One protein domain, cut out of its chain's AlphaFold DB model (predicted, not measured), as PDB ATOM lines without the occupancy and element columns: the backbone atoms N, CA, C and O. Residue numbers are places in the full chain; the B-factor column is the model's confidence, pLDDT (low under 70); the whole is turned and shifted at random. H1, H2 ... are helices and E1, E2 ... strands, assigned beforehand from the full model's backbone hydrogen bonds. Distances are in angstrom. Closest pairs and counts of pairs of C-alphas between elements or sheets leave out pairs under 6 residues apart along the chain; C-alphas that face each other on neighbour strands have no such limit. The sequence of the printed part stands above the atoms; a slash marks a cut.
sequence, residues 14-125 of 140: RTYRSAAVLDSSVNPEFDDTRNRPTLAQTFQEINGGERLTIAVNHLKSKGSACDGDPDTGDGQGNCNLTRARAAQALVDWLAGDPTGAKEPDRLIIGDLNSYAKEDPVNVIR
ATOM      1  N   ARG A  14     -26.280  24.044 -16.087       97.94
ATOM      2  CA  ARG A  14     -25.047  23.925 -16.871       97.94
ATOM      3  C   ARG A  14     -24.993  22.563 -17.548       97.94
ATOM      4  O   ARG A  14     -25.610  21.615 -17.068       97.94
ATOM      5  N   THR A  15     -24.237  22.436 -18.631       98.19
ATOM      6  CA  THR A  15     -23.961  21.123 -19.226       98.19
ATOM      7  C   THR A  15     -23.140  20.269 -18.259       98.19
ATOM      8  O   THR A  15     -22.216  20.756 -17.600       98.19
ATOM      9  N   TYR A  16     -23.466  18.984 -18.179       98.12
ATOM     10  CA  TYR A  16     -22.713  17.979 -17.445       98.12
ATOM     11  C   TYR A  16     -22.233  16.917 -18.432       98.12
ATOM     12  O   TYR A  16     -23.050  16.217 -19.023       98.12
ATOM     13  N   ARG A  17     -20.906  16.810 -18.591       97.50
ATOM     14  CA  ARG A  17     -20.237  16.002 -19.631       97.50
ATOM     15  C   ARG A  17     -20.577  16.448 -21.058       97.50
ATOM     16  O   ARG A  17     -21.312  17.414 -21.269       97.50
ATOM     17  N   SER A  18     -19.955  15.779 -22.022       98.00
ATOM     18  CA  SER A  18     -20.166  16.020 -23.446       98.00
ATOM     19  C   SER A  18     -21.562  15.585 -23.876       98.00
ATOM     20  O   SER A  18     -22.105  14.607 -23.359       98.00
ATOM     21  N   ALA A  19     -22.108  16.292 -24.860       98.31
ATOM     22  CA  ALA A  19     -23.261  15.812 -25.598       98.31
ATOM     23  C   ALA A  19     -22.922  14.521 -26.355       98.31
ATOM     24  O   ALA A  19     -21.763  14.272 -26.701       98.31
ATOM     25  N   ALA A  20     -23.952  13.736 -26.641       98.62
ATOM     26  CA  ALA A  20     -23.874  12.538 -27.456       98.62
ATOM     27  C   ALA A  20     -24.861  12.643 -28.623       98.62
ATOM     28  O   ALA A  20     -25.900  13.298 -28.510       98.62
ATOM     29  N   VAL A  21     -24.530  12.000 -29.739       98.62
ATOM     30  CA  VAL A  21     -25.358  11.973 -30.948       98.62
ATOM     31  C   VAL A  21     -25.723  10.528 -31.255       98.62
ATOM     32  O   VAL A  21     -24.874   9.649 -31.146       98.62
ATOM     33  N   LEU A  22     -26.984  10.295 -31.609       98.69
ATOM     34  CA  LEU A  22     -27.448   9.039 -32.184       98.69
ATOM     35  C   LEU A  22     -27.664   9.231 -33.678       98.69
ATOM     36  O   LEU A  22     -28.495  10.047 -34.087       98.69
ATOM     37  N   ASP A  23     -26.934   8.447 -34.453       98.44
ATOM     38  CA  ASP A  23     -27.002   8.342 -35.903       98.44
ATOM     39  C   ASP A  23     -26.696   6.891 -36.329       98.44
ATOM     40  O   ASP A  23     -26.550   6.003 -35.475       98.44
ATOM     41  N   SER A  24     -26.590   6.638 -37.635       98.06
ATOM     42  CA  SER A  24     -26.370   5.288 -38.168       98.06
ATOM     43  C   SER A  24     -24.999   4.695 -37.808       98.06
ATOM     44  O   SER A  24     -24.835   3.474 -37.815       98.06
ATOM     45  N   SER A  25     -24.015   5.533 -37.452       98.19
ATOM     46  CA  SER A  25     -22.692   5.085 -36.994       98.19
ATOM     47  C   SER A  25     -22.719   4.535 -35.567       98.19
ATOM     48  O   SER A  25     -21.888   3.699 -35.208       98.19
ATOM     49  N   VAL A  26     -23.690   4.978 -34.763       98.25
ATOM     50  CA  VAL A  26     -23.904   4.536 -33.380       98.25
ATOM     51  C   VAL A  26     -24.867   3.355 -33.316       98.25
ATOM     52  O   VAL A  26     -24.619   2.397 -32.583       98.25
ATOM     53  N   ASN A  27     -25.960   3.408 -34.078       97.94
ATOM     54  CA  ASN A  27     -26.899   2.303 -34.208       97.94
ATOM     55  C   ASN A  27     -27.398   2.215 -35.660       97.94
ATOM     56  O   ASN A  27     -28.124   3.112 -36.089       97.94
ATOM     57  N   PRO A  28     -27.082   1.140 -36.405       96.50
ATOM     58  CA  PRO A  28     -27.462   1.019 -37.813       96.50
ATOM     59  C   PRO A  28     -28.982   0.945 -38.043       96.50
ATOM     60  O   PRO A  28     -29.432   1.190 -39.158       96.50
ATOM     61  N   GLU A  29     -29.783   0.651 -37.012       94.69
ATOM     62  CA  GLU A  29     -31.251   0.719 -37.094       94.69
ATOM     63  C   GLU A  29     -31.778   2.167 -37.085       94.69
ATOM     64  O   GLU A  29     -32.929   2.416 -37.457       94.69
ATOM     65  N   PHE A  30     -30.950   3.142 -36.693       98.06
ATOM     66  CA  PHE A  30     -31.255   4.563 -36.821       98.06
ATOM     67  C   PHE A  30     -30.814   5.072 -38.201       98.06
ATOM     68  O   PHE A  30     -29.707   5.573 -38.380       98.06
ATOM     69  N   ASP A  31     -31.701   4.960 -39.188       96.69
ATOM     70  CA  ASP A  31     -31.474   5.495 -40.535       96.69
ATOM     71  C   ASP A  31     -31.467   7.037 -40.521       96.69
ATOM     72  O   ASP A  31     -32.520   7.686 -40.547       96.69
ATOM     73  N   ASP A  32     -30.273   7.622 -40.472       95.81
ATOM     74  CA  ASP A  32     -30.009   9.066 -40.474       95.81
ATOM     75  C   ASP A  32     -30.103   9.713 -41.870       95.81
ATOM     76  O   ASP A  32     -30.076  10.941 -41.993       95.81
ATOM     77  N   THR A  33     -30.330   8.927 -42.930       95.06
ATOM     78  CA  THR A  33     -30.750   9.470 -44.234       95.06
ATOM     79  C   THR A  33     -32.222   9.896 -44.212       95.06
ATOM     80  O   THR A  33     -32.643  10.783 -44.965       95.06
ATOM     81  N   ARG A  34     -33.014   9.306 -43.304       95.19
ATOM     82  CA  ARG A  34     -34.450   9.573 -43.128       95.19
ATOM     83  C   ARG A  34     -34.761  10.375 -41.869       95.19
ATOM     84  O   ARG A  34     -35.581  11.296 -41.929       95.19
ATOM     85  N   ASN A  35     -34.128  10.040 -40.752       96.88
ATOM     86  CA  ASN A  35     -34.285  10.717 -39.466       96.88
ATOM     87  C   ASN A  35     -33.194  11.774 -39.290       96.88
ATOM     88  O   ASN A  35     -32.112  11.653 -39.856       96.88
ATOM     89  N   ARG A  36     -33.440  12.824 -38.503       97.75
ATOM     90  CA  ARG A  36     -32.333  13.688 -38.067       97.75
ATOM     91  C   ARG A  36     -31.643  13.053 -36.869       97.75
ATOM     92  O   ARG A  36     -32.362  12.567 -35.991       97.75
ATOM     93  N   PRO A  37     -30.298  13.076 -36.810       98.06
ATOM     94  CA  PRO A  37     -29.576  12.582 -35.652       98.06
ATOM     95  C   PRO A  37     -30.140  13.158 -34.353       98.06
ATOM     96  O   PRO A  37     -30.418  14.359 -34.261       98.06
ATOM     97  N   THR A  38     -30.342  12.297 -33.359       98.56
ATOM     98  CA  THR A  38     -30.827  12.739 -32.047       98.56
ATOM     99  C   THR A  38     -29.657  13.287 -31.244       98.56
ATOM    100  O   THR A  38     -28.617  12.642 -31.148       98.56
ATOM    101  N   LEU A  39     -29.837  14.455 -30.629       98.75
ATOM    102  CA  LEU A  39     -28.853  15.056 -29.730       98.75
ATOM    103  C   LEU A  39     -29.272  14.811 -28.281       98.75
ATOM    104  O   LEU A  39     -30.363  15.223 -27.885       98.75
ATOM    105  N   ALA A  40     -28.393  14.204 -27.484       98.75
ATOM    106  CA  ALA A  40     -28.563  14.080 -26.042       98.75
ATOM    107  C   ALA A  40     -27.543  14.931 -25.281       98.75
ATOM    108  O   ALA A  40     -26.347  14.888 -25.562       98.75
ATOM    109  N   GLN A  41     -28.003  15.666 -24.272       98.81
ATOM    110  CA  GLN A  41     -27.146  16.382 -23.330       98.81
ATOM    111  C   GLN A  41     -27.690  16.204 -21.919       98.81
ATOM    112  O   GLN A  41     -28.874  16.425 -21.661       98.81
ATOM    113  N   THR A  42     -26.804  15.855 -20.990       98.81
ATOM    114  CA  THR A  42     -27.128  15.922 -19.567       98.81
ATOM    115  C   THR A  42     -26.890  17.333 -19.055       98.81
ATOM    116  O   THR A  42     -25.822  17.911 -19.263       98.81
ATOM    117  N   PHE A  43     -27.880  17.891 -18.375       98.69
ATOM    118  CA  PHE A  43     -27.779  19.158 -17.668       98.69
ATOM    119  C   PHE A  43     -27.702  18.907 -16.170       98.69
ATOM    120  O   PHE A  43     -28.226  17.910 -15.686       98.69
ATOM    121  N   GLN A  44     -27.055  19.815 -15.447       98.50
ATOM    122  CA  GLN A  44     -27.055  19.848 -13.992       98.50
ATOM    123  C   GLN A  44     -27.598  21.190 -13.504       98.50
ATOM    124  O   GLN A  44     -27.139  22.239 -13.962       98.50
ATOM    125  N   GLU A  45     -28.535  21.157 -12.560       97.94
ATOM    126  CA  GLU A  45     -29.019  22.350 -11.869       97.94
ATOM    127  C   GLU A  45     -27.901  22.981 -11.028       97.94
ATOM    128  O   GLU A  45     -27.141  22.291 -10.346       97.94
ATOM    129  N   ILE A  46     -27.795  24.311 -11.062       97.19
ATOM    130  CA  ILE A  46     -26.744  25.046 -10.347       97.19
ATOM    131  C   ILE A  46     -26.925  24.969  -8.822       97.19
ATOM    132  O   ILE A  46     -25.930  24.848  -8.111       97.19
ATOM    133  N   ASN A  47     -28.165  25.020  -8.322       91.69
ATOM    134  CA  ASN A  47     -28.439  25.182  -6.888       91.69
ATOM    135  C   ASN A  47     -28.817  23.885  -6.155       91.69
ATOM    136  O   ASN A  47     -28.590  23.810  -4.951       91.69
ATOM    137  N   GLY A  48     -29.359  22.874  -6.843       88.81
ATOM    138  CA  GLY A  48     -29.685  21.567  -6.253       88.81
ATOM    139  C   GLY A  48     -28.750  20.437  -6.681       88.81
ATOM    140  O   GLY A  48     -28.688  19.402  -6.025       88.81
ATOM    141  N   GLY A  49     -27.981  20.619  -7.761       93.00
ATOM    142  CA  GLY A  49     -27.057  19.604  -8.268       93.00
ATOM    143  C   GLY A  49     -27.729  18.395  -8.930       93.00
ATOM    144  O   GLY A  49     -26.998  17.535  -9.438       93.00
ATOM    145  N   GLU A  50     -29.065  18.353  -8.966       97.06
ATOM    146  CA  GLU A  50     -29.864  17.392  -9.731       97.06
ATOM    147  C   GLU A  50     -29.508  17.453 -11.214       97.06
ATOM    148  O   GLU A  50     -29.037  18.478 -11.724       97.06
ATOM    149  N   ARG A  51     -29.697  16.335 -11.912       98.06
ATOM    150  CA  ARG A  51     -29.338  16.205 -13.320       98.06
ATOM    151  C   ARG A  51     -30.500  15.637 -14.113       98.06
ATOM    152  O   ARG A  51     -31.339  14.926 -13.588       98.06
ATOM    153  N   LEU A  52     -30.523  15.971 -15.395       98.25
ATOM    154  CA  LEU A  52     -31.510  15.477 -16.345       98.25
ATOM    155  C   LEU A  52     -30.834  15.301 -17.697       98.25
ATOM    156  O   LEU A  52     -30.178  16.225 -18.187       98.25
ATOM    157  N   THR A  53     -31.015  14.144 -18.321       98.75
ATOM    158  CA  THR A  53     -30.592  13.925 -19.705       98.75
ATOM    159  C   THR A  53     -31.739  14.243 -20.649       98.75
ATOM    160  O   THR A  53     -32.792  13.621 -20.580       98.75
ATOM    161  N   ILE A  54     -31.544  15.209 -21.544       98.69
ATOM    162  CA  ILE A  54     -32.544  15.587 -22.546       98.69
ATOM    163  C   ILE A  54     -32.088  15.068 -23.903       98.69
ATOM    164  O   ILE A  54     -30.981  15.396 -24.325       98.69
ATOM    165  N   ALA A  55     -32.943  14.303 -24.581       98.75
ATOM    166  CA  ALA A  55     -32.745  13.825 -25.943       98.75
ATOM    167  C   ALA A  55     -33.740  14.512 -26.887       98.75
ATOM    168  O   ALA A  55     -34.948  14.290 -26.781       98.75
ATOM    169  N   VAL A  56     -33.240  15.350 -27.799       98.62
ATOM    170  CA  VAL A  56     -34.062  16.043 -28.801       98.62
ATOM    171  C   VAL A  56     -33.967  15.355 -30.157       98.62
ATOM    172  O   VAL A  56     -32.871  15.149 -30.677       98.62
ATOM    173  N   ASN A  57     -35.120  15.013 -30.730       97.88
ATOM    174  CA  ASN A  57     -35.219  14.283 -31.990       97.88
ATOM    175  C   ASN A  57     -36.071  15.019 -33.039       97.88
ATOM    176  O   ASN A  57     -36.815  15.957 -32.740       97.88
ATOM    177  N   HIS A  58     -35.937  14.572 -34.285       98.12
ATOM    178  CA  HIS A  58     -36.833  14.899 -35.390       98.12
ATOM    179  C   HIS A  58     -36.896  13.667 -36.302       98.12
ATOM    180  O   HIS A  58     -36.044  13.479 -37.179       98.12
ATOM    181  N   LEU A  59     -37.865  12.789 -36.042       98.12
ATOM    182  CA  LEU A  59     -38.046  11.545 -36.789       98.12
ATOM    183  C   LEU A  59     -38.675  11.803 -38.161       98.12
ATOM    184  O   LEU A  59     -39.259  12.858 -38.416       98.12
ATOM    185  N   LYS A  60     -38.546  10.824 -39.059       97.69
ATOM    186  CA  LYS A  60     -39.045  10.892 -40.435       97.69
ATOM    187  C   LYS A  60     -40.532  11.283 -40.495       97.69
ATOM    188  O   LYS A  60     -41.373  10.650 -39.871       97.69
ATOM    189  N   SER A  61     -40.865  12.283 -41.315       96.94
ATOM    190  CA  SER A  61     -42.250  12.734 -41.524       96.94
ATOM    191  C   SER A  61     -43.132  11.723 -42.270       96.94
ATOM    192  O   SER A  61     -42.641  10.922 -43.067       96.94
ATOM    193  N   LYS A  62     -44.454  11.839 -42.108       96.44
ATOM    194  CA  LYS A  62     -45.465  11.040 -42.838       96.44
ATOM    195  C   LYS A  62     -45.728  11.517 -44.273       96.44
ATOM    196  O   LYS A  62     -46.348  10.816 -45.069       96.44
ATOM    197  N   GLY A  63     -45.295  12.739 -44.595       94.19
ATOM    198  CA  GLY A  63     -45.666  13.454 -45.824       94.19
ATOM    199  C   GLY A  63     -44.965  12.985 -47.101       94.19
ATOM    200  O   GLY A  63     -45.216  13.540 -48.165       94.19
ATOM    201  N   SER A  64     -44.078  11.993 -47.017       92.56
ATOM    202  CA  SER A  64     -43.427  11.397 -48.186       92.56
ATOM    203  C   SER A  64     -43.304   9.889 -48.010       92.56
ATOM    204  O   SER A  64     -43.222   9.409 -46.880       92.56
ATOM    205  N   ALA A  65     -43.253   9.163 -49.126       92.06
ATOM    206  CA  ALA A  65     -43.104   7.715 -49.126       92.06
ATOM    207  C   ALA A  65     -41.770   7.265 -48.505       92.06
ATOM    208  O   ALA A  65     -40.762   7.979 -48.578       92.06
ATOM    209  N   CYS A  66     -41.781   6.060 -47.937       93.88
ATOM    210  CA  CYS A  66     -40.594   5.297 -47.583       93.88
ATOM    211  C   CYS A  66     -40.605   3.972 -48.347       93.88
ATOM    212  O   CYS A  66     -41.601   3.247 -48.333       93.88
ATOM    213  N   ASP A  67     -39.494   3.652 -49.009       92.62
ATOM    214  CA  ASP A  67     -39.344   2.382 -49.717       92.62
ATOM    215  C   ASP A  67     -39.484   1.210 -48.742       92.62
ATOM    216  O   ASP A  67     -38.764   1.132 -47.746       92.62
ATOM    217  N   GLY A  68     -40.425   0.308 -49.027       94.19
ATOM    218  CA  GLY A  68     -40.726  -0.842 -48.167       94.19
ATOM    219  C   GLY A  68     -41.501  -0.513 -46.885       94.19
ATOM    220  O   GLY A  68     -41.725  -1.415 -46.084       94.19
ATOM    221  N   ASP A  69     -41.929   0.737 -46.696       96.75
ATOM    222  CA  ASP A  69     -42.701   1.202 -45.533       96.75
ATOM    223  C   ASP A  69     -43.785   2.225 -45.960       96.75
ATOM    224  O   ASP A  69     -43.747   3.401 -45.561       96.75
ATOM    225  N   PRO A  70     -44.706   1.820 -46.863       97.00
ATOM    226  CA  PRO A  70     -45.798   2.670 -47.320       97.00
ATOM    227  C   PRO A  70     -46.900   2.786 -46.260       97.00
ATOM    228  O   PRO A  70     -47.021   1.949 -45.369       97.00
ATOM    229  N   ASP A  71     -47.757   3.791 -46.411       96.50
ATOM    230  CA  ASP A  71     -49.029   3.854 -45.694       96.50
ATOM    231  C   ASP A  71     -49.913   2.651 -46.060       96.50
ATOM    232  O   ASP A  71     -50.227   2.421 -47.231       96.50
ATOM    233  N   THR A  72     -50.311   1.879 -45.052       95.75
ATOM    234  CA  THR A  72     -51.167   0.695 -45.203       95.75
ATOM    235  C   THR A  72     -52.644   0.989 -44.926       95.75
ATOM    236  O   THR A  72     -53.478   0.090 -45.039       95.75
ATOM    237  N   GLY A  73     -52.989   2.237 -44.585       95.31
ATOM    238  CA  GLY A  73     -54.340   2.632 -44.189       95.31
ATOM    239  C   GLY A  73     -54.695   2.266 -42.744       95.31
ATOM    240  O   GLY A  73     -55.869   2.292 -42.381       95.31
ATOM    241  N   ASP A  74     -53.702   1.940 -41.914       95.06
ATOM    242  CA  ASP A  74     -53.859   1.604 -40.491       95.06
ATOM    243  C   ASP A  74     -53.968   2.837 -39.569       95.06
ATOM    244  O   ASP A  74     -54.142   2.710 -38.358       95.06
ATOM    245  N   GLY A  75     -53.889   4.039 -40.149       95.12
ATOM    246  CA  GLY A  75     -53.956   5.317 -39.441       95.12
ATOM    247  C   GLY A  75     -52.602   5.863 -38.986       95.12
ATOM    248  O   GLY A  75     -52.559   6.984 -38.480       95.12
ATOM    249  N   GLN A  76     -51.501   5.134 -39.198       96.88
ATOM    250  CA  GLN A  76     -50.165   5.566 -38.782       96.88
ATOM    251  C   GLN A  76     -49.460   6.404 -39.855       96.88
ATOM    252  O   GLN A  76     -48.610   7.243 -39.536       96.88
ATOM    253  N   GLY A  77     -49.861   6.242 -41.120       96.69
ATOM    254  CA  GLY A  77     -49.304   6.943 -42.274       96.69
ATOM    255  C   GLY A  77     -47.970   6.358 -42.744       96.69
ATOM    256  O   GLY A  77     -47.443   5.413 -42.161       96.69
ATOM    257  N   ASN A  78     -47.391   6.949 -43.796       97.81
ATOM    258  CA  ASN A  78     -46.110   6.491 -44.346       97.81
ATOM    259  C   ASN A  78     -44.987   6.470 -43.298       97.81
ATOM    260  O   ASN A  78     -44.984   7.245 -42.331       97.81
ATOM    261  N   CYS A  79     -43.968   5.653 -43.571       97.94
ATOM    262  CA  CYS A  79     -42.731   5.606 -42.799       97.94
ATOM    263  C   CYS A  79     -42.935   5.186 -41.328       97.94
ATOM    264  O   CYS A  79     -42.200   5.645 -40.447       97.94
ATOM    265  N   ASN A  80     -43.973   4.402 -41.020       98.31
ATOM    266  CA  ASN A  80     -44.273   4.018 -39.643       98.31
ATOM    267  C   ASN A  80     -43.210   3.067 -39.073       98.31
ATOM    268  O   ASN A  80     -42.684   3.327 -37.990       98.31
ATOM    269  N   LEU A  81     -42.810   2.034 -39.822       98.00
ATOM    270  CA  LEU A  81     -41.767   1.100 -39.381       98.00
ATOM    271  C   LEU A  81     -40.415   1.807 -39.211       98.00
ATOM    272  O   LEU A  81     -39.678   1.529 -38.269       98.00
ATOM    273  N   THR A  82     -40.113   2.767 -40.083       98.06
ATOM    274  CA  THR A  82     -38.916   3.614 -40.033       98.06
ATOM    275  C   THR A  82     -38.882   4.425 -38.740       98.06
ATOM    276  O   THR A  82     -37.866   4.440 -38.044       98.06
ATOM    277  N   ARG A  83     -39.997   5.078 -38.383       98.50
ATOM    278  CA  ARG A  83     -40.111   5.819 -37.120       98.50
ATOM    279  C   ARG A  83     -40.042   4.882 -35.913       98.50
ATOM    280  O   ARG A  83     -39.401   5.232 -34.926       98.50
ATOM    281  N   ALA A  84     -40.649   3.696 -35.988       98.56
ATOM    282  CA  ALA A  84     -40.651   2.730 -34.891       98.56
ATOM    283  C   ALA A  84     -39.240   2.184 -34.612       98.56
ATOM    284  O   ALA A  84     -38.829   2.111 -33.456       98.56
ATOM    285  N   ARG A  85     -38.455   1.888 -35.658       98.69
ATOM    286  CA  ARG A  85     -37.037   1.498 -35.528       98.69
ATOM    287  C   ARG A  85     -36.181   2.621 -34.957       98.69
ATOM    288  O   ARG A  85     -35.389   2.372 -34.055       98.69
ATOM    289  N   ALA A  86     -36.384   3.859 -35.405       98.62
ATOM    290  CA  ALA A  86     -35.679   5.009 -34.844       98.62
ATOM    291  C   ALA A  86     -36.022   5.231 -33.359       98.62
ATOM    292  O   ALA A  86     -35.134   5.528 -32.561       98.62
ATOM    293  N   ALA A  87     -37.286   5.036 -32.972       98.81
ATOM    294  CA  ALA A  87     -37.726   5.082 -31.579       98.81
ATOM    295  C   ALA A  87     -37.110   3.955 -30.733       98.81
ATOM    296  O   ALA A  87     -36.692   4.208 -29.604       98.81
ATOM    297  N   GLN A  88     -36.995   2.742 -31.285       98.88
ATOM    298  CA  GLN A  88     -36.329   1.617 -30.626       98.88
ATOM    299  C   GLN A  88     -34.834   1.907 -30.425       98.88
ATOM    300  O   GLN A  88     -34.332   1.846 -29.305       98.88
ATOM    301  N   ALA A  89     -34.144   2.335 -31.486       98.81
ATOM    302  CA  ALA A  89     -32.741   2.726 -31.419       98.81
ATOM    303  C   ALA A  89     -32.505   3.855 -30.404       98.81
ATOM    304  O   ALA A  89     -31.510   3.827 -29.684       98.81
ATOM    305  N   LEU A  90     -33.431   4.818 -30.307       98.81
ATOM    306  CA  LEU A  90     -33.387   5.897 -29.322       98.81
ATOM    307  C   LEU A  90     -33.437   5.378 -27.881       98.81
ATOM    308  O   LEU A  90     -32.604   5.778 -27.067       98.81
ATOM    309  N   VAL A  91     -34.398   4.516 -27.545       98.69
ATOM    310  CA  VAL A  91     -34.528   4.020 -26.166       98.69
ATOM    311  C   VAL A  91     -33.400   3.067 -25.783       98.69
ATOM    312  O   VAL A  91     -32.908   3.163 -24.658       98.69
ATOM    313  N   ASP A  92     -32.924   2.238 -26.716       98.56
ATOM    314  CA  ASP A  92     -31.777   1.348 -26.502       98.56
ATOM    315  C   ASP A  92     -30.485   2.146 -26.301       98.56
ATOM    316  O   ASP A  92     -29.712   1.890 -25.375       98.56
ATOM    317  N   TRP A  93     -30.274   3.174 -27.126       98.62
ATOM    318  CA  TRP A  93     -29.131   4.070 -26.999       98.62
ATOM    319  C   TRP A  93     -29.146   4.819 -25.669       98.62
ATOM    320  O   TRP A  93     -28.134   4.851 -24.973       98.62
ATOM    321  N   LEU A  94     -30.301   5.365 -25.270       98.69
ATOM    322  CA  LEU A  94     -30.447   6.033 -23.978       98.69
ATOM    323  C   LEU A  94     -30.223   5.070 -22.809       98.69
ATOM    324  O   LEU A  94     -29.569   5.458 -21.841       98.69
ATOM    325  N   ALA A  95     -30.695   3.820 -22.897       97.88
ATOM    326  CA  ALA A  95     -30.439   2.786 -21.892       97.88
ATOM    327  C   ALA A  95     -28.937   2.584 -21.626       97.88
ATOM    328  O   ALA A  95     -28.555   2.387 -20.471       97.88
ATOM    329  N   GLY A  96     -28.100   2.743 -22.656       97.88
ATOM    330  CA  GLY A  96     -26.641   2.643 -22.599       97.88
ATOM    331  C   GLY A  96     -25.886   3.820 -21.963       97.88
ATOM    332  O   GLY A  96     -24.661   3.784 -21.960       97.88
ATOM    333  N   ASP A  97     -26.569   4.839 -21.421       98.00
ATOM    334  CA  ASP A  97     -25.949   6.041 -20.822       98.00
ATOM    335  C   ASP A  97     -24.982   6.766 -21.786       98.00
ATOM    336  O   ASP A  97     -23.783   6.882 -21.523       98.00
ATOM    337  N   PRO A  98     -25.481   7.283 -22.922       98.19
ATOM    338  CA  PRO A  98     -24.622   7.748 -24.009       98.19
ATOM    339  C   PRO A  98     -23.833   9.018 -23.667       98.19
ATOM    340  O   PRO A  98     -22.794   9.284 -24.266       98.19
ATOM    341  N   THR A  99     -24.284   9.796 -22.680       98.31
ATOM    342  CA  THR A  99     -23.554  10.960 -22.149       98.31
ATOM    343  C   THR A  99     -22.542  10.579 -21.057       98.31
ATOM    344  O   THR A  99     -21.768  11.424 -20.596       98.31
ATOM    345  N   GLY A 100     -22.541   9.318 -20.603       97.94
ATOM    346  CA  GLY A 100     -21.723   8.821 -19.493       97.94
ATOM    347  C   GLY A 100     -22.055   9.472 -18.146       97.94
ATOM    348  O   GLY A 100     -21.205   9.515 -17.246       97.94
ATOM    349  N   ALA A 101     -23.237  10.081 -18.021       97.25
ATOM    350  CA  ALA A 101     -23.626  10.855 -16.852       97.25
ATOM    351  C   ALA A 101     -24.106   9.987 -15.687       97.25
ATOM    352  O   ALA A 101     -24.130  10.485 -14.556       97.25
ATOM    353  N   LYS A 102     -24.427   8.713 -15.955       96.19
ATOM    354  CA  LYS A 102     -25.075   7.777 -15.029       96.19
ATOM    355  C   LYS A 102     -26.371   8.354 -14.457       96.19
ATOM    356  O   LYS A 102     -26.661   8.171 -13.280       96.19
ATOM    357  N   GLU A 103     -27.102   9.083 -15.299       96.31
ATOM    358  CA  GLU A 103     -28.335   9.777 -14.938       96.31
ATOM    359  C   GLU A 103     -29.556   8.963 -15.407       96.31
ATOM    360  O   GLU A 103     -29.733   8.794 -16.625       96.31
ATOM    361  N   PRO A 104     -30.363   8.404 -14.482       95.50
ATOM    362  CA  PRO A 104     -31.591   7.695 -14.836       95.50
ATOM    363  C   PRO A 104     -32.698   8.615 -15.366       95.50
ATOM    364  O   PRO A 104     -33.484   8.166 -16.203       95.50
ATOM    365  N   ASP A 105     -32.754   9.877 -14.936       96.94
ATOM    366  CA  ASP A 105     -33.786  10.818 -15.359       96.94
ATOM    367  C   ASP A 105     -33.516  11.290 -16.788       96.94
ATOM    368  O   ASP A 105     -32.540  11.984 -17.107       96.94
ATOM    369  N   ARG A 106     -34.403  10.867 -17.690       98.06
ATOM    370  CA  ARG A 106     -34.277  11.075 -19.131       98.06
ATOM    371  C   ARG A 106     -35.573  11.619 -19.696       98.06
ATOM    372  O   ARG A 106     -36.645  11.061 -19.476       98.06
ATOM    373  N   LEU A 107     -35.460  12.687 -20.472       98.31
ATOM    374  CA  LEU A 107     -36.576  13.313 -21.158       98.31
ATOM    375  C   LEU A 107     -36.346  13.269 -22.669       98.31
ATOM    376  O   LEU A 107     -35.386  13.845 -23.178       98.31
ATOM    377  N   ILE A 108     -37.261  12.617 -23.379       98.62
ATOM    378  CA  ILE A 108     -37.317  12.636 -24.840       98.62
ATOM    379  C   ILE A 108     -38.238  13.783 -25.257       98.62
ATOM    380  O   ILE A 108     -39.395  13.834 -24.842       98.62
ATOM    381  N   ILE A 109     -37.728  14.697 -26.080       98.06
ATOM    382  CA  ILE A 109     -38.486  15.818 -26.651       98.06
ATOM    383  C   ILE A 109     -38.242  15.926 -28.155       98.06
ATOM    384  O   ILE A 109     -37.292  15.358 -28.689       98.06
ATOM    385  N   GLY A 110     -39.063  16.722 -28.834       96.62
ATOM    386  CA  GLY A 110     -38.907  17.019 -30.255       96.62
ATOM    387  C   GLY A 110     -40.066  16.490 -31.085       96.62
ATOM    388  O   GLY A 110     -41.164  16.281 -30.569       96.62
ATOM    389  N   ASP A 111     -39.816  16.316 -32.377       97.88
ATOM    390  CA  ASP A 111     -40.829  15.893 -33.338       97.88
ATOM    391  C   ASP A 111     -40.690  14.399 -33.650       97.88
ATOM    392  O   ASP A 111     -39.951  13.992 -34.547       97.88
ATOM    393  N   LEU A 112     -41.442  13.573 -32.918       98.12
ATOM    394  CA  LEU A 112     -41.543  12.136 -33.193       98.12
ATOM    395  C   LEU A 112     -42.323  11.834 -34.484       98.12
ATOM    396  O   LEU A 112     -42.417  10.668 -34.872       98.12
ATOM    397  N   ASN A 113     -42.933  12.844 -35.119       97.94
ATOM    398  CA  ASN A 113     -43.821  12.719 -36.274       97.94
ATOM    399  C   ASN A 113     -44.897  11.639 -36.086       97.94
ATOM    400  O   ASN A 113     -45.274  10.955 -37.035       97.94
ATOM    401  N   SER A 114     -45.368  11.454 -34.849       97.44
ATOM    402  CA  SER A 114     -46.232  10.339 -34.462       97.44
ATOM    403  C   SER A 114     -47.298  10.765 -33.461       97.44
ATOM    404  O   SER A 114     -47.028  11.568 -32.567       97.44
ATOM    405  N   TYR A 115     -48.504  10.214 -33.594       95.50
ATOM    406  CA  TYR A 115     -49.558  10.395 -32.592       95.50
ATOM    407  C   TYR A 115     -49.348   9.473 -31.387       95.50
ATOM    408  O   TYR A 115     -48.660   8.457 -31.461       95.50
ATOM    409  N   ALA A 116     -49.999   9.801 -30.270       93.62
ATOM    410  CA  ALA A 116     -49.781   9.174 -28.966       93.62
ATOM    411  C   ALA A 116     -50.065   7.656 -28.891       93.62
ATOM    412  O   ALA A 116     -49.712   7.022 -27.898       93.62
ATOM    413  N   LYS A 117     -50.748   7.078 -29.886       94.38
ATOM    414  CA  LYS A 117     -51.085   5.644 -29.955       94.38
ATOM    415  C   LYS A 117     -50.373   4.913 -31.095       94.38
ATOM    416  O   LYS A 117     -50.621   3.727 -31.271       94.38
ATOM    417  N   GLU A 118     -49.525   5.602 -31.853       97.75
ATOM    418  CA  GLU A 118     -48.759   4.993 -32.940       97.75
ATOM    419  C   GLU A 118     -47.550   4.228 -32.409       97.75
ATOM    420  O   GLU A 118     -47.040   4.505 -31.317       97.75
ATOM    421  N   ASP A 119     -47.073   3.291 -33.218       98.50
ATOM    422  CA  ASP A 119     -45.990   2.372 -32.889       98.50
ATOM    423  C   ASP A 119     -44.741   3.066 -32.328       98.50
ATOM    424  O   ASP A 119     -44.252   2.611 -31.295       98.50
ATOM    425  N   PRO A 120     -44.245   4.195 -32.876       98.38
ATOM    426  CA  PRO A 120     -43.052   4.853 -32.341       98.38
ATOM    427  C   PRO A 120     -43.233   5.326 -30.891       98.38
ATOM    428  O   PRO A 120     -42.318   5.217 -30.074       98.38
ATOM    429  N   VAL A 121     -44.428   5.810 -30.536       98.25
ATOM    430  CA  VAL A 121     -44.738   6.236 -29.162       98.25
ATOM    431  C   VAL A 121     -44.953   5.023 -28.257       98.25
ATOM    432  O   VAL A 121     -44.508   5.028 -27.107       98.25
ATOM    433  N   ASN A 122     -45.591   3.965 -28.766       98.06
ATOM    434  CA  ASN A 122     -45.774   2.719 -28.021       98.06
ATOM    435  C   ASN A 122     -44.436   2.033 -27.715       98.06
ATOM    436  O   ASN A 122     -44.271   1.535 -26.605       98.06
ATOM    437  N   VAL A 123     -43.469   2.071 -28.635       98.75
ATOM    438  CA  VAL A 123     -42.092   1.601 -28.410       98.75
ATOM    439  C   VAL A 123     -41.445   2.364 -27.255       98.75
ATOM    440  O   VAL A 123     -40.952   1.751 -26.309       98.75
ATOM    441  N   ILE A 124     -41.518   3.702 -27.270       98.69
ATOM    442  CA  ILE A 124     -40.948   4.535 -26.201       98.69
ATOM    443  C   ILE A 124     -41.584   4.203 -24.843       98.69
ATOM    444  O   ILE A 124     -40.881   4.013 -23.852       98.69
ATOM    445  N   ARG A 125     -42.914   4.070 -24.792       98.12
ATOM    446  CA  ARG A 125     -43.634   3.678 -23.567       98.12
ATOM    447  C   ARG A 125     -43.290   2.260 -23.114       98.12
ATOM    448  O   ARG A 125     -43.132   2.030 -21.918       98.12
TER     449      ARG A 125
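Overview. This is residues 14 to 125 of the 140 residues of the protein "DNA degradation protein EddB" of Eggerthia catenaformis (UniProt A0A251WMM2). A long, twisted sheet of four strands has the helix H1 lying along one face, with the short helix H2 side by side with H1; no named helix covers the other face. The long axis runs from the turn between E2 and E3, at Asn 47, to the long link of residues 59 to 79, at Thr 72. The 112 printed residues hold two named helices and four named strands, in the order E1 E2 E3 H1 E4 H2; the class is mixed, helices and strands. The sheet is mixed, in the order E1 E2 E3 E4, with E3 and E4 parallel and the other neighbours antiparallel. The whole is compact, with a radius of gyration of the C-alphas of 15.0 A, yet elongated in outline, spanning 50 by 28 by 19 A.

Arrangement. E1, residues 14 to 22, E2, residues 36 to 45, and E3, residues 51 to 58, form a meander, each strand the antiparallel neighbour of the one before. E1 and E2 are a hairpin, with N 16 and O 42 2.8 A apart, within hydrogen-bond range. E2 and E3 are a hairpin too, with N 43 and O 52 at 2.8 A. E4, residues 106 to 111, is parallel to E3 at 22 degrees, with N 107 and O 53 at 2.8 A. H1, residues 80 to 95, is on the sheet at a height of 10.1 A, over E2 and E3, making two layers, a sheet with a helix on one face. It runs along the strands, at 20 degrees to E3 on the local plane. The closest C-alphas of H1 and E1 are those of Leu 90 and Leu 22, 7.3 A apart. E3, H1 and E4 form a strand-helix-strand unit, two parallel neighbour strands with a helix between, and its crossover is right-handed. H2, residues 119 to 125, is not on the sheet. H2 and H1 touch, closest at the C-alphas of Pro 120 and Ala 84, 4.1 A, at a shallow tilt of 20 degrees, the same way. In H1 and H2 every O i to N i+4 pair is within hydrogen-bond range.

Along the chain. E1 begins at C-alpha 14, (-25.047, 23.925, -16.871), and bends by 72 degrees at residue 17. E2 is 27.8 A long, E3 23.3 A, E1 21.5 A and E4 16.4 A. H1 begins at C-alpha 80, (-44.273, 4.018, -39.643), and is 22.5 A long. H2, 9.7 A long, ends at C-alpha 125, (-43.634, 3.678, -23.567).

Size, cuts and confidence. The two C-alphas farthest apart, those of Asn 47 and Thr 72, are 50.8 A apart. The links E1 to E2 and E3 to H1 are long, with 13 and 21 residues. The printed part has no cut; its mean pLDDT is 97.3, and no printed residue is under 70.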